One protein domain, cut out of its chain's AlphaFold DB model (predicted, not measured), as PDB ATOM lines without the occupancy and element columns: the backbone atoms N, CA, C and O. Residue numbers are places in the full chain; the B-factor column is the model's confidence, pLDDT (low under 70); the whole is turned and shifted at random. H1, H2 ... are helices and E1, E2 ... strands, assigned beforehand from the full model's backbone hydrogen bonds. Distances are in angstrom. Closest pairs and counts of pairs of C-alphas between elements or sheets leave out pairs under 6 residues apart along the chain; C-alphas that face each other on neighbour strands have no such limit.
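What this domain is: This is residues 7 to 111 of the 1116 residues of an uncharacterized protein of Lentisphaerae bacterium RIFOXYB12_FULL_65_16 (UniProt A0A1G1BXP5). Picture a sandwich of two strongly twisted four-stranded sheets, with strands crossed at 50 degrees; the sheets are only partly face to face, as E5 E2 E1 E8 curls and E8 with H2 lies at one far end of the longest axis. H1 is a short turn between E5 and E6. The printed part has 105 residues, mostly strand, in the order E1 E2 E3 E4 E5 H1 E6 E7 E8 H2. One sheet runs E5 E2 E1 E8, mixed; the other runs E4 E3 E6 E7, antiparallel. The whole is compact, with a radius of gyration of the C-alphas of 14.5 A and spans of 42 by 29 by 21 A.

Where its parts are: Find C-alpha 7 at (342.207, 231.133, 421.898); from there E1, residues 7 to 15, runs 21.4 A and bends by 72 degrees at residue 11. E2, residues 21 to 30, covers 29.2 A. Next come E3, residues 34 to 40, 17.0 A, and E4, residues 46 to 51, 14.1 A. E5, residues 59 to 67, spans 25.6 A and ends at C-alpha 67 (352.139, 230.171, 434.526), followed directly by H1, residues 68 to 71. E6, residues 76 to 82, covers 19.2 A, and E7, residues 88 to 93, 15.9 A. Look last for E8, residues 105 to 107, and H2, residues 108 to 111, ending at C-alpha 111 (370.099, 225.763, 428.307).

How they stand to each other: In the sandwich, two sheets face to face, the facing parts are 10.2 A centre to centre; between E4 and E5 the closest C-alphas are Gly 48 and Phe 64, 6.3 A. In the first sheet, look at the hairpin E1 and E2, where N 8 and O 26 are 2.9 A apart. E5 and E2 are antiparallel, with N 64 and O 25 at 2.8 A. E8 is parallel to E1, with N 106 and O 13 at 2.7 A. In the second sheet, the hairpin E3 and E4 has N 37 and O 50 at 2.8 A, antiparallel E3 and E6 have N 38 and O 79 at 2.8 A, and the hairpin E6 and E7 has N 78 and O 91 at 2.9 A. H1 stands at the first sheet's level, at a height of 3.4 A; its closest C-alpha pair with E2 is Glu 68 and Arg 22, 5.1 A. H2 only grazes that sheet, with residues 108 to 110. Both helices are too short for an O i to N i+4 pair; each has its 1 O i to N i+3 pair within range.

The domain as a whole: The two C-alphas farthest apart, Thr 86 and Gln 110, are 45.0 A from each other. The printed part has no cut. The link E7 to E8, 11 residues, is long. Mean pLDDT of the printed part is 78.6; look for values under 70 at residues 54 to 57, 72 to 75, 84 to 90 and 97 to 104.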
ATOM      1  N   CYS A   7     341.048 231.555 421.133       81.19
ATOM      2  CA  CYS A   7     342.207 231.133 421.898       81.19
ATOM      3  C   CYS A   7     342.441 229.630 421.765       81.19
ATOM      4  O   CYS A   7     341.494 228.846 421.684       81.19
ATOM      5  N   ARG A   8     343.708 229.226 421.783       83.44
ATOM      6  CA  ARG A   8     344.111 227.822 421.724       83.44
ATOM      7  C   ARG A   8     345.326 227.591 422.609       83.44
ATOM      8  O   ARG A   8     346.370 228.209 422.409       83.44
ATOM      9  N   TRP A   9     345.207 226.670 423.555       84.88
ATOM     10  CA  TRP A   9     346.363 226.156 424.281       84.88
ATOM     11  C   TRP A   9     347.230 225.314 423.350       84.88
ATOM     12  O   TRP A   9     346.724 224.567 422.511       84.88
ATOM     13  N   THR A  10     348.544 225.469 423.473       84.56
ATOM     14  CA  THR A  10     349.507 224.673 422.709       84.56
ATOM     15  C   THR A  10     350.183 223.649 423.605       84.56
ATOM     16  O   THR A  10     350.221 223.798 424.827       84.56
ATOM     17  N   ARG A  11     350.801 222.656 422.967       82.75
ATOM     18  CA  ARG A  11     351.670 221.688 423.632       82.75
ATOM     19  C   ARG A  11     353.006 222.279 424.107       82.75
ATOM     20  O   ARG A  11     353.751 221.616 424.806       82.75
ATOM     21  N   TYR A  12     353.372 223.509 423.754       87.94
ATOM     22  CA  TYR A  12     354.676 224.036 424.164       87.94
ATOM     23  C   TYR A  12     354.642 224.539 425.606       87.94
ATOM     24  O   TYR A  12     353.838 225.405 425.971       87.94
ATOM     25  N   ARG A  13     355.564 224.008 426.415       88.00
ATOM     26  CA  ARG A  13     355.794 224.406 427.803       88.00
ATOM     27  C   ARG A  13     357.168 225.048 427.914       88.00
ATOM     28  O   ARG A  13     358.147 224.454 427.498       88.00
ATOM     29  N   LEU A  14     357.255 226.242 428.477       90.31
ATOM     30  CA  LEU A  14     358.502 226.947 428.754       90.31
ATOM     31  C   LEU A  14     358.834 226.805 430.234       90.31
ATOM     32  O   LEU A  14     357.989 227.095 431.074       90.31
ATOM     33  N   VAL A  15     360.056 226.404 430.558       89.62
ATOM     34  CA  VAL A  15     360.608 226.553 431.905       89.62
ATOM     35  C   VAL A  15     361.617 227.685 431.845       89.62
ATOM     36  O   VAL A  15     362.633 227.594 431.154       89.62
ATOM     37  N   THR A  16     361.281 228.793 432.499       86.25
ATOM     38  CA  THR A  16     362.106 230.005 432.509       86.25
ATOM     39  C   THR A  16     363.399 229.770 433.285       86.25
ATOM     40  O   THR A  16     363.492 228.824 434.062       86.25
ATOM     41  N   ALA A  17     364.368 230.679 433.165       78.50
ATOM     42  CA  ALA A  17     365.609 230.623 433.941       78.50
ATOM     43  C   ALA A  17     365.405 230.621 435.474       78.50
ATOM     44  O   ALA A  17     366.291 230.193 436.207       78.50
ATOM     45  N   THR A  18     364.243 231.067 435.969       83.62
ATOM     46  CA  THR A  18     363.876 231.022 437.396       83.62
ATOM     47  C   THR A  18     363.237 229.693 437.819       83.62
ATOM     48  O   THR A  18     362.868 229.538 438.981       83.62
ATOM     49  N   GLY A  19     363.092 228.734 436.897       85.62
ATOM     50  CA  GLY A  19     362.444 227.440 437.124       85.62
ATOM     51  C   GLY A  19     360.915 227.474 437.031       85.62
ATOM     52  O   GLY A  19     360.263 226.461 437.279       85.62
ATOM     53  N   GLU A  20     360.319 228.614 436.673       88.62
ATOM     54  CA  GLU A  20     358.869 228.742 436.530       88.62
ATOM     55  C   GLU A  20     358.395 228.062 435.241       88.62
ATOM     56  O   GLU A  20     358.837 228.395 434.140       88.62
ATOM     57  N   ALA A  21     357.452 227.132 435.377       89.31
ATOM     58  CA  ALA A  21     356.802 226.487 434.248       89.31
ATOM     59  C   ALA A  21     355.633 227.330 433.721       89.31
ATOM     60  O   ALA A  21     354.729 227.706 434.469       89.31
ATOM     61  N   ARG A  22     355.618 227.563 432.411       89.88
ATOM     62  CA  ARG A  22     354.595 228.320 431.692       89.88
ATOM     63  C   ARG A  22     354.116 227.541 430.475       89.88
ATOM     64  O   ARG A  22     354.912 226.897 429.801       89.88
ATOM     65  N   ARG A  23     352.832 227.635 430.147       87.69
ATOM     66  CA  ARG A  23     352.242 227.062 428.934       87.69
ATOM     67  C   ARG A  23     351.823 228.167 427.978       87.69
ATOM     68  O   ARG A  23     351.327 229.208 428.407       87.69
ATOM     69  N   LEU A  24     352.035 227.949 426.684       88.75
ATOM     70  CA  LEU A  24     351.682 228.934 425.670       88.75
ATOM     71  C   LEU A  24     350.193 228.853 425.310       88.75
ATOM     72  O   LEU A  24     349.720 227.838 424.788       88.75
ATOM     73  N   LEU A  25     349.491 229.959 425.546       87.75
ATOM     74  CA  LEU A  25     348.136 230.239 425.082       87.75
ATOM     75  C   LEU A  25     348.210 231.125 423.841       87.75
ATOM     76  O   LEU A  25     348.638 232.272 423.939       87.75
ATOM     77  N   LYS A  26     347.793 230.620 422.683       87.81
ATOM     78  CA  LYS A  26     347.684 231.420 421.459       87.81
ATOM     79  C   LYS A  26     346.351 232.138 421.405       87.81
ATOM     80  O   LYS A  26     345.335 231.575 421.801       87.81
ATOM     81  N   VAL A  27     346.376 233.362 420.899       85.81
ATOM     82  CA  VAL A  27     345.225 234.245 420.743       85.81
ATOM     83  C   VAL A  27     345.234 234.810 419.326       85.81
ATOM     84  O   VAL A  27     346.285 235.177 418.794       85.81
ATOM     85  N   ALA A  28     344.060 234.862 418.707       85.06
ATOM     86  CA  ALA A  28     343.860 235.485 417.410       85.06
ATOM     87  C   ALA A  28     342.574 236.307 417.403       85.06
ATOM     88  O   ALA A  28     341.542 235.826 417.870       85.06
ATOM     89  N   GLY A  29     342.625 237.514 416.844       83.44
ATOM     90  CA  GLY A  29     341.435 238.334 416.619       83.44
ATOM     91  C   GLY A  29     341.741 239.699 415.998       83.44
ATOM     92  O   GLY A  29     342.887 239.943 415.607       83.44
ATOM     93  N   PRO A  30     340.728 240.577 415.875       84.56
ATOM     94  CA  PRO A  30     340.858 241.873 415.217       84.56
ATOM     95  C   PRO A  30     341.925 242.776 415.848       84.56
ATOM     96  O   PRO A  30     341.999 242.890 417.069       84.56
ATOM     97  N   ALA A  31     342.726 243.451 415.020       82.69
ATOM     98  CA  ALA A  31     343.763 244.390 415.476       82.69
ATOM     99  C   ALA A  31     343.382 245.871 415.283       82.69
ATOM    100  O   ALA A  31     343.964 246.761 415.902       82.69
ATOM    101  N   SER A  32     342.406 246.147 414.412       83.75
ATOM    102  CA  SER A  32     342.010 247.512 414.058       83.75
ATOM    103  C   SER A  32     341.454 248.273 415.266       83.75
ATOM    104  O   SER A  32     340.543 247.803 415.946       83.75
ATOM    105  N   GLY A  33     342.015 249.454 415.547       79.75
ATOM    106  CA  GLY A  33     341.624 250.289 416.689       79.75
ATOM    107  C   GLY A  33     342.065 249.760 418.060       79.75
ATOM    108  O   GLY A  33     341.706 250.357 419.077       79.75
ATOM    109  N   VAL A  34     342.852 248.680 418.105       83.62
ATOM    110  CA  VAL A  34     343.396 248.094 419.336       83.62
ATOM    111  C   VAL A  34     344.819 248.598 419.567       83.62
ATOM    112  O   VAL A  34     345.655 248.580 418.670       83.62
ATOM    113  N   LYS A  35     345.107 249.038 420.793       84.25
ATOM    114  CA  LYS A  35     346.443 249.440 421.251       84.25
ATOM    115  C   LYS A  35     347.198 248.273 421.880       84.25
ATOM    116  O   LYS A  35     348.396 248.113 421.653       84.25
ATOM    117  N   ALA A  36     346.516 247.485 422.706       86.81
ATOM    118  CA  ALA A  36     347.113 246.361 423.412       86.81
ATOM    119  C   ALA A  36     346.068 245.319 423.830       86.81
ATOM    120  O   ALA A  36     344.876 245.609 423.919       86.81
ATOM    121  N   PHE A  37     346.546 244.122 424.147       87.19
ATOM    122  CA  PHE A  37     345.801 243.034 424.760       87.19
ATOM    123  C   PHE A  37     346.403 242.708 426.123       87.19
ATOM    124  O   PHE A  37     347.617 242.548 426.233       87.19
ATOM    125  N   ARG A  38     345.577 242.552 427.154       90.62
ATOM    126  CA  ARG A  38     346.008 242.145 428.498       90.62
ATOM    127  C   ARG A  38     345.345 240.838 428.878       90.62
ATOM    128  O   ARG A  38     344.129 240.721 428.812       90.62
ATOM    129  N   LEU A  39     346.145 239.861 429.281       89.50
ATOM    130  CA  LEU A  39     345.648 238.618 429.846       89.50
ATOM    131  C   LEU A  39     345.636 238.735 431.368       89.50
ATOM    132  O   LEU A  39     346.684 238.948 431.980       89.50
ATOM    133  N   LEU A  40     344.463 238.568 431.966       87.56
ATOM    134  CA  LEU A  40     344.245 238.639 433.404       87.56
ATOM    135  C   LEU A  40     343.752 237.285 433.938       87.56
ATOM    136  O   LEU A  40     342.993 236.572 433.270       87.56
ATOM    137  N   ALA A  41     344.163 236.945 435.157       82.38
ATOM    138  CA  ALA A  41     343.558 235.871 435.943       82.38
ATOM    139  C   ALA A  41     342.166 236.284 436.466       82.38
ATOM    140  O   ALA A  41     341.776 237.452 436.393       82.38
ATOM    141  N   THR A  42     341.404 235.334 437.025       73.38
ATOM    142  CA  THR A  42     340.058 235.605 437.580       73.38
ATOM    143  C   THR A  42     340.045 236.595 438.744       73.38
ATOM    144  O   THR A  42     339.006 237.176 439.035       73.38
ATOM    145  N   ASP A  43     341.174 236.768 439.430       79.69
ATOM    146  CA  ASP A  43     341.375 237.745 440.505       79.69
ATOM    147  C   ASP A  43     341.900 239.102 439.993       79.69
ATOM    148  O   ASP A  43     342.307 239.947 440.786       79.69
ATOM    149  N   HIS A  44     341.869 239.317 438.672       80.81
ATOM    150  CA  HIS A  44     342.393 240.491 437.971       80.81
ATOM    151  C   HIS A  44     343.920 240.668 438.039       80.81
ATOM    152  O   HIS A  44     344.427 241.726 437.657       80.81
ATOM    153  N   GLN A  45     344.685 239.648 438.449       85.38
ATOM    154  CA  GLN A  45     346.141 239.683 438.319       85.38
ATOM    155  C   GLN A  45     346.548 239.708 436.837       85.38
ATOM    156  O   GLN A  45     346.138 238.848 436.058       85.38
ATOM    157  N   LEU A  46     347.405 240.659 436.447       88.62
ATOM    158  CA  LEU A  46     347.979 240.717 435.101       88.62
ATOM    159  C   LEU A  46     348.979 239.575 434.885       88.62
ATOM    160  O   LEU A  46     350.019 239.514 435.538       88.62
ATOM    161  N   LEU A  47     348.663 238.690 433.942       86.69
ATOM    162  CA  LEU A  47     349.492 237.546 433.553       86.69
ATOM    163  C   LEU A  47     350.387 237.857 432.348       86.69
ATOM    164  O   LEU A  47     351.453 237.260 432.198       86.69
ATOM    165  N   GLY A  48     349.970 238.789 431.489       87.88
ATOM    166  CA  GLY A  48     350.767 239.260 430.361       87.88
ATOM    167  C   GLY A  48     350.089 240.386 429.589       87.88
ATOM    168  O   GLY A  48     348.870 240.522 429.616       87.88
ATOM    169  N   GLU A  49     350.883 241.178 428.875       89.31
ATOM    170  CA  GLU A  49     350.407 242.236 427.980       89.31
ATOM    171  C   GLU A  49     351.061 242.073 426.602       89.31
ATOM    172  O   GLU A  49     352.234 241.711 426.494       89.31
ATOM    173  N   GLU A  50     350.294 242.322 425.546       85.44
ATOM    174  CA  GLU A  50     350.776 242.389 424.175       85.44
ATOM    175  C   GLU A  50     350.386 243.716 423.539       85.44
ATOM    176  O   GLU A  50     349.208 244.035 423.431       85.44
ATOM    177  N   THR A  51     351.372 244.479 423.078       82.56
ATOM    178  CA  THR A  51     351.130 245.711 422.319       82.56
ATOM    179  C   THR A  51     350.866 245.372 420.858       82.56
ATOM    180  O   THR A  51     351.623 244.615 420.256       82.56
ATOM    181  N   VAL A  52     349.828 245.966 420.271       77.69
ATOM    182  CA  VAL A  52     349.526 245.800 418.847       77.69
ATOM    183  C   VAL A  52     350.403 246.757 418.034       77.69
ATOM    184  O   VAL A  52     350.393 247.963 418.298       77.69
ATOM    185  N   PRO A  53     351.179 246.266 417.052       70.31
ATOM    186  CA  PRO A  53     351.947 247.140 416.176       70.31
ATOM    187  C   PRO A  53     351.037 248.079 415.375       70.31
ATOM    188  O   PRO A  53     350.005 247.666 414.858       70.31
ATOM    189  N   HIS A  54     351.473 249.326 415.186       64.00
ATOM    190  CA  HIS A  54     350.792 250.329 414.349       64.00
ATOM    191  C   HIS A  54     350.483 249.872 412.905       64.00
ATOM    192  O   HIS A  54     349.632 250.460 412.249       64.00
ATOM    193  N   ASN A  55     351.183 248.849 412.408       61.16
ATOM    194  CA  ASN A  55     351.041 248.262 411.077       61.16
ATOM    195  C   ASN A  55     350.499 246.818 411.106       61.16
ATOM    196  O   ASN A  55     350.708 246.073 410.147       61.16
ATOM    197  N   ALA A  56     349.872 246.389 412.205       66.88
ATOM    198  CA  ALA A  56     349.228 245.084 412.269       66.88
ATOM    199  C   ALA A  56     348.140 244.968 411.185       66.88
ATOM    200  O   ALA A  56     347.416 245.926 410.914       66.88
ATOM    201  N   GLY A  57     348.037 243.794 410.554       68.62
ATOM    202  CA  GLY A  57     346.944 243.498 409.624       68.62
ATOM    203  C   GLY A  57     345.597 243.371 410.341       68.62
ATOM    204  O   GLY A  57     345.525 243.468 411.563       68.62
ATOM    205  N   ASP A  58     344.530 243.085 409.589       79.06
ATOM    206  CA  ASP A  58     343.165 243.022 410.135       79.06
ATOM    207  C   ASP A  58     343.027 242.046 411.314       79.06
ATOM    208  O   ASP A  58     342.313 242.331 412.275       79.06
ATOM    209  N   THR A  59     343.737 240.913 411.260       82.69
ATOM    210  CA  THR A  59     343.820 239.921 412.343       82.69
ATOM    211  C   THR A  59     345.245 239.836 412.880       82.69
ATOM    212  O   THR A  59     346.194 239.653 412.113       82.69
ATOM    213  N   TRP A  60     345.393 239.909 414.203       84.50
ATOM    214  CA  TRP A  60     346.667 239.735 414.896       84.50
ATOM    215  C   TRP A  60     346.742 238.358 415.556       84.50
ATOM    216  O   TRP A  60     345.839 237.975 416.299       84.50
ATOM    217  N   HIS A  61     347.826 237.624 415.293       84.25
ATOM    218  CA  HIS A  61     348.112 236.323 415.899       84.25
ATOM    219  C   HIS A  61     349.285 236.450 416.866       84.25
ATOM    220  O   HIS A  61     350.381 236.852 416.476       84.25
ATOM    221  N   PHE A  62     349.057 236.083 418.119       85.50
ATOM    222  CA  PHE A  62     350.037 236.217 419.190       85.50
ATOM    223  C   PHE A  62     349.795 235.156 420.268       85.50
ATOM    224  O   PHE A  62     348.904 234.314 420.148       85.50
ATOM    225  N   GLY A  63     350.577 235.179 421.343       87.94
ATOM    226  CA  GLY A  63     350.344 234.286 422.470       87.94
ATOM    227  C   GLY A  63     350.832 234.831 423.801       87.94
ATOM    228  O   GLY A  63     351.524 235.844 423.859       87.94
ATOM    229  N   PHE A  64     350.483 234.147 424.880       89.81
ATOM    230  CA  PHE A  64     350.920 234.443 426.237       89.81
ATOM    231  C   PHE A  64     351.541 233.198 426.861       89.81
ATOM    232  O   PHE A  64     350.963 232.113 426.800       89.81
ATOM    233  N   TRP A  65     352.707 233.357 427.485       89.44
ATOM    234  CA  TRP A  65     353.310 232.323 428.323       89.44
ATOM    235  C   TRP A  65     352.704 232.403 429.725       89.44
ATOM    236  O   TRP A  65     353.158 233.184 430.564       89.44
ATOM    237  N   VAL A  66     351.658 231.610 429.953       89.00
ATOM    238  CA  VAL A  66     350.851 231.621 431.179       89.00
ATOM    239  C   VAL A  66     351.449 230.664 432.210       89.00
ATOM    240  O   VAL A  66     351.696 229.514 431.850       89.00
ATOM    241  N   PRO A  67     351.668 231.074 433.474       88.38
ATOM    242  CA  PRO A  67     352.139 230.171 434.526       88.38
ATOM    243  C   PRO A  67     351.259 228.924 434.640       88.38
ATOM    244  O   PRO A  67     350.032 229.033 434.669       88.38
ATOM    245  N   GLU A  68     351.858 227.735 434.733       84.19
ATOM    246  CA  GLU A  68     351.090 226.483 434.841       84.19
ATOM    247  C   GLU A  68     350.228 226.418 436.106       84.19
ATOM    248  O   GLU A  68     349.171 225.793 436.110       84.19
ATOM    249  N   THR A  69     350.604 227.131 437.166       82.44
ATOM    250  CA  THR A  69     349.762 227.290 438.363       82.44
ATOM    251  C   THR A  69     348.427 227.974 438.062       82.44
ATOM    252  O   THR A  69     347.466 227.794 438.806       82.44
ATOM    253  N   CYS A  70     348.347 228.745 436.975       78.44
ATOM    254  CA  CYS A  70     347.140 229.443 436.552       78.44
ATOM    255  C   CYS A  70     346.336 228.650 435.508       78.44
ATOM    256  O   CYS A  70     345.145 228.898 435.372       78.44
ATOM    257  N   THR A  71     346.914 227.672 434.792       73.50
ATOM    258  CA  THR A  71     346.261 227.013 433.631       73.50
ATOM    259  C   THR A  71     345.011 226.200 433.973       73.50
ATOM    260  O   THR A  71     344.183 225.967 433.093       73.50
ATOM    261  N   GLY A  72     344.878 225.764 435.233       65.31
ATOM    262  CA  GLY A  72     343.704 225.058 435.760       65.31
ATOM    263  C   GLY A  72     342.634 225.966 436.381       65.31
ATOM    264  O   GLY A  72     341.640 225.455 436.894       65.31
ATOM    265  N   GLN A  73     342.827 227.291 436.375       66.06
ATOM    266  CA  GLN A  73     341.800 228.237 436.815       66.06
ATOM    267  C   GLN A  73     340.605 228.186 435.864       66.06
ATOM    268  O   GLN A  73     340.767 228.074 434.653       66.06
ATOM    269  N   SER A  74     339.393 228.285 436.409       56.84
ATOM    270  CA  SER A  74     338.161 228.039 435.657       56.84
ATOM    271  C   SER A  74     337.974 228.954 434.437       56.84
ATOM    272  O   SER A  74     337.202 228.583 433.553       56.84
ATOM    273  N   ARG A  75     338.593 230.154 434.415       67.38
ATOM    274  CA  ARG A  75     338.389 231.230 433.419       67.38
ATOM    275  C   ARG A  75     339.618 232.159 433.331       67.38
ATOM    276  O   ARG A  75     340.221 232.447 434.356       67.38
ATOM    277  N   PHE A  76     339.942 232.693 432.153       77.75
ATOM    278  CA  PHE A  76     340.859 233.842 431.989       77.75
ATOM    279  C   PHE A  76     340.132 235.018 431.341       77.75
ATOM    280  O   PHE A  76     339.189 234.792 430.584       77.75
ATOM    281  N   LEU A  77     340.589 236.248 431.588       83.25
ATOM    282  CA  LEU A  77     340.031 237.455 430.977       83.25
ATOM    283  C   LEU A  77     341.034 238.063 429.991       83.25
ATOM    284  O   LEU A  77     342.135 238.442 430.382       83.25
ATOM    285  N   LEU A  78     340.658 238.175 428.720       86.12
ATOM    286  CA  LEU A  78     341.404 238.947 427.728       86.12
ATOM    287  C   LEU A  78     340.803 240.352 427.625       86.12
ATOM    288  O   LEU A  78     339.733 240.515 427.042       86.12
ATOM    289  N   GLU A  79     341.484 241.348 428.181       87.56
ATOM    290  CA  GLU A  79     341.151 242.769 428.064       87.56
ATOM    291  C   GLU A  79     341.721 243.343 426.754       87.56
ATOM    292  O   GLU A  79     342.927 243.301 426.505       87.56
ATOM    293  N   VAL A  80     340.843 243.887 425.909       86.00
ATOM    294  CA  VAL A  80     341.186 244.594 424.668       86.00
ATOM    295  C   VAL A  80     341.243 246.090 424.966       86.00
ATOM    296  O   VAL A  80     340.218 246.712 425.251       86.00
ATOM    297  N   VAL A  81     342.442 246.669 424.901       85.00
ATOM    298  CA  VAL A  81     342.690 248.090 425.164       85.00
ATOM    299  C   VAL A  81     342.568 248.860 423.853       85.00
ATOM    300  O   VAL A  81     343.396 248.692 422.955       85.00
ATOM    301  N   ALA A  82     341.548 249.708 423.731       79.56
ATOM    302  CA  ALA A  82     341.340 250.541 422.550       79.56
ATOM    303  C   ALA A  82     342.408 251.647 422.416       79.56
ATOM    304  O   ALA A  82     343.018 252.082 423.393       79.56
ATOM    305  N   ALA A  83     342.640 252.110 421.184       72.00
ATOM    306  CA  ALA A  83     343.544 253.227 420.897       72.00
ATOM    307  C   ALA A  83     342.984 254.594 421.336       72.00
ATOM    308  O   ALA A  83     343.756 255.510 421.607       72.00
ATOM    309  N   ALA A  84     341.657 254.718 421.428       65.75
ATOM    310  CA  ALA A  84     340.971 255.832 422.076       65.75
ATOM    311  C   ALA A  84     340.619 255.443 423.524       65.75
ATOM    312  O   ALA A  84     340.331 254.276 423.775       65.75
ATOM    313  N   ASP A  85     340.586 256.400 424.460       55.72
ATOM    314  CA  ASP A  85     340.254 256.199 425.891       55.72
ATOM    315  C   ASP A  85     338.779 255.771 426.144       55.72
ATOM    316  O   ASP A  85     338.176 256.086 427.168       55.72
ATOM    317  N   THR A  86     338.149 255.068 425.199       48.06
ATOM    318  CA  THR A  86     336.711 254.777 425.137       48.06
ATOM    319  C   THR A  86     336.301 253.424 425.735       48.06
ATOM    320  O   THR A  86     335.133 253.050 425.632       48.06
ATOM    321  N   GLY A  87     337.206 252.720 426.424       55.16
ATOM    322  CA  GLY A  87     336.883 251.567 427.278       55.16
ATOM    323  C   GLY A  87     337.573 250.248 426.907       55.16
ATOM    324  O   GLY A  87     338.178 250.110 425.846       55.16
ATOM    325  N   CYS A  88     337.480 249.281 427.826       59.41
ATOM    326  CA  CYS A  88     338.002 247.917 427.709       59.41
ATOM    327  C   CYS A  88     336.861 246.931 427.403       59.41
ATOM    328  O   CYS A  88     335.797 246.997 428.020       59.41
ATOM    329  N   ALA A  89     337.092 245.991 426.480       62.31
ATOM    330  CA  ALA A  89     336.236 244.820 426.284       62.31
ATOM    331  C   ALA A  89     336.941 243.566 426.811       62.31
ATOM    332  O   ALA A  89     338.139 243.401 426.602       62.31
ATOM    333  N   SER A  90     336.204 242.677 427.477       67.12
ATOM    334  CA  SER A  90     336.752 241.461 428.079       67.12
ATOM    335  C   SER A  90     336.201 240.193 427.425       67.12
ATOM    336  O   SER A  90     334.986 240.067 427.262       67.12
ATOM    337  N   VAL A  91     337.080 239.251 427.071       70.94
ATOM    338  CA  VAL A  91     336.713 237.926 426.536       70.94
ATOM    339  C   VAL A  91     337.110 236.840 427.528       70.94
ATOM    340  O   VAL A  91     338.242 236.822 428.005       70.94
ATOM    341  N   GLU A  92     336.180 235.938 427.839       72.56
ATOM    342  CA  GLU A  92     336.438 234.797 428.716       72.56
ATOM    343  C   GLU A  92     337.087 233.652 427.925       72.56
ATOM    344  O   GLU A  92     336.554 233.237 426.894       72.56
ATOM    345  N   LEU A  93     338.230 233.142 428.390       72.88
ATOM    346  CA  LEU A  93     338.959 232.052 427.732       72.88
ATOM    347  C   LEU A  93     338.872 230.755 428.546       72.88
ATOM    348  O   LEU A  93     338.929 230.777 429.779       72.88
ATOM    349  N   ALA A  94     338.770 229.624 427.844       71.00
ATOM    350  CA  ALA A  94     338.672 228.300 428.453       71.00
ATOM    351  C   ALA A  94     340.018 227.826 429.055       71.00
ATOM    352  O   ALA A  94     341.082 228.137 428.503       71.00
ATOM    353  N   PRO A  95     339.993 227.045 430.154       70.38
ATOM    354  CA  PRO A  95     341.195 226.438 430.726       70.38
ATOM    355  C   PRO A  95     341.840 225.428 429.770       70.38
ATOM    356  O   PRO A  95     341.214 224.951 428.821       70.38
ATOM    357  N   ALA A  96     343.098 225.075 430.041       71.00
ATOM    358  CA  ALA A  96     343.760 223.990 429.322       71.00
ATOM    359  C   ALA A  96     343.067 222.647 429.626       71.00
ATOM    360  O   ALA A  96     342.661 222.400 430.765       71.00
ATOM    361  N   ALA A  97     342.941 221.769 428.625       66.62
ATOM    362  CA  ALA A  97     342.347 220.451 428.829       66.62
ATOM    363  C   ALA A  97     343.191 219.616 429.822       66.62
ATOM    364  O   ALA A  97     344.427 219.613 429.729       66.62
ATOM    365  N   PRO A  98     342.566 218.889 430.772       56.31
ATOM    366  CA  PRO A  98     343.286 217.978 431.659       56.31
ATOM    367  C   PRO A  98     344.025 216.901 430.849       56.31
ATOM    368  O   PRO A  98     343.425 216.270 429.986       56.31
ATOM    369  N   GLY A  99     345.308 216.670 431.140       58.12
ATOM    370  CA  GLY A  99     346.102 215.607 430.500       58.12
ATOM    371  C   GLY A  99     346.965 216.032 429.304       58.12
ATOM    372  O   GLY A  99     347.802 215.252 428.877       58.12
ATOM    373  N   GLU A 100     346.884 217.276 428.818       54.88
ATOM    374  CA  GLU A 100     347.810 217.795 427.783       54.88
ATOM    375  C   GLU A 100     349.146 218.321 428.368       54.88
ATOM    376  O   GLU A 100     349.796 219.193 427.795       54.88
ATOM    377  N   ALA A 101     349.548 217.850 429.556       46.53
ATOM    378  CA  ALA A 101     350.737 218.309 430.290       46.53
ATOM    379  C   ALA A 101     352.035 217.544 429.980       46.53
ATOM    380  O   ALA A 101     353.101 217.969 430.421       46.53
ATOM    381  N   ASP A 102     351.964 216.474 429.188       54.59
ATOM    382  CA  ASP A 102     353.106 215.602 428.871       54.59
ATOM    383  C   ASP A 102     353.982 216.123 427.723       54.59
ATOM    384  O   ASP A 102     354.869 215.434 427.219       54.59
ATOM    385  N   ALA A 103     353.729 217.348 427.276       59.50
ATOM    386  CA  ALA A 103     354.425 217.915 426.146       59.50
ATOM    387  C   ALA A 103     355.810 218.471 426.517       59.50
ATOM    388  O   ALA A 103     356.081 218.875 427.651       59.50
ATOM    389  N   MET A 104     356.709 218.459 425.535       68.75
ATOM    390  CA  MET A 104     358.137 218.691 425.736       68.75
ATOM    391  C   MET A 104     358.442 220.082 426.334       68.75
ATOM    392  O   MET A 104     358.096 221.100 425.726       68.75
ATOM    393  N   PRO A 105     359.128 220.152 427.492       82.69
ATOM    394  CA  PRO A 105     359.506 221.422 428.094       82.69
ATOM    395  C   PRO A 105     360.708 222.060 427.376       82.69
ATOM    396  O   PRO A 105     361.759 221.443 427.226       82.69
ATOM    397  N   LEU A 106     360.581 223.335 427.015       87.88
ATOM    398  CA  LEU A 106     361.668 224.228 426.616       87.88
ATOM    399  C   LEU A 106     362.391 224.695 427.890       87.88
ATOM    400  O   LEU A 106     361.908 225.588 428.587       87.88
ATOM    401  N   ARG A 107     363.507 224.052 428.245       87.25
ATOM    402  CA  ARG A 107     364.232 224.274 429.511       87.25
ATOM    403  C   ARG A 107     365.293 225.370 429.395       87.25
ATOM    404  O   ARG A 107     366.479 225.074 429.263       87.25
ATOM    405  N   LEU A 108     364.893 226.641 429.474       85.50
ATOM    406  CA  LEU A 108     365.861 227.747 429.455       85.50
ATOM    407  C   LEU A 108     366.714 227.805 430.728       85.50
ATOM    408  O   LEU A 108     367.874 228.197 430.663       85.50
ATOM    409  N   ASP A 109     366.188 227.339 431.864       85.50
ATOM    410  CA  ASP A 109     366.959 227.154 433.103       85.50
ATOM    411  C   ASP A 109     368.139 226.193 432.956       85.50
ATOM    412  O   ASP A 109     369.110 226.282 433.707       85.50
ATOM    413  N   GLN A 110     368.067 225.280 431.991       87.19
ATOM    414  CA  GLN A 110     369.111 224.296 431.738       87.19
ATOM    415  C   GLN A 110     369.903 224.579 430.466       87.19
ATOM    416  O   GLN A 110     370.924 223.929 430.272       87.19
ATOM    417  N   LEU A 111     369.496 225.537 429.625       85.81
ATOM    418  CA  LEU A 111     370.099 225.763 428.307       85.81
ATOM    419  C   LEU A 111     371.614 225.974 428.395       85.81
ATOM    420  O   LEU A 111     372.376 225.254 427.751       85.81
TER     421      LEU A 111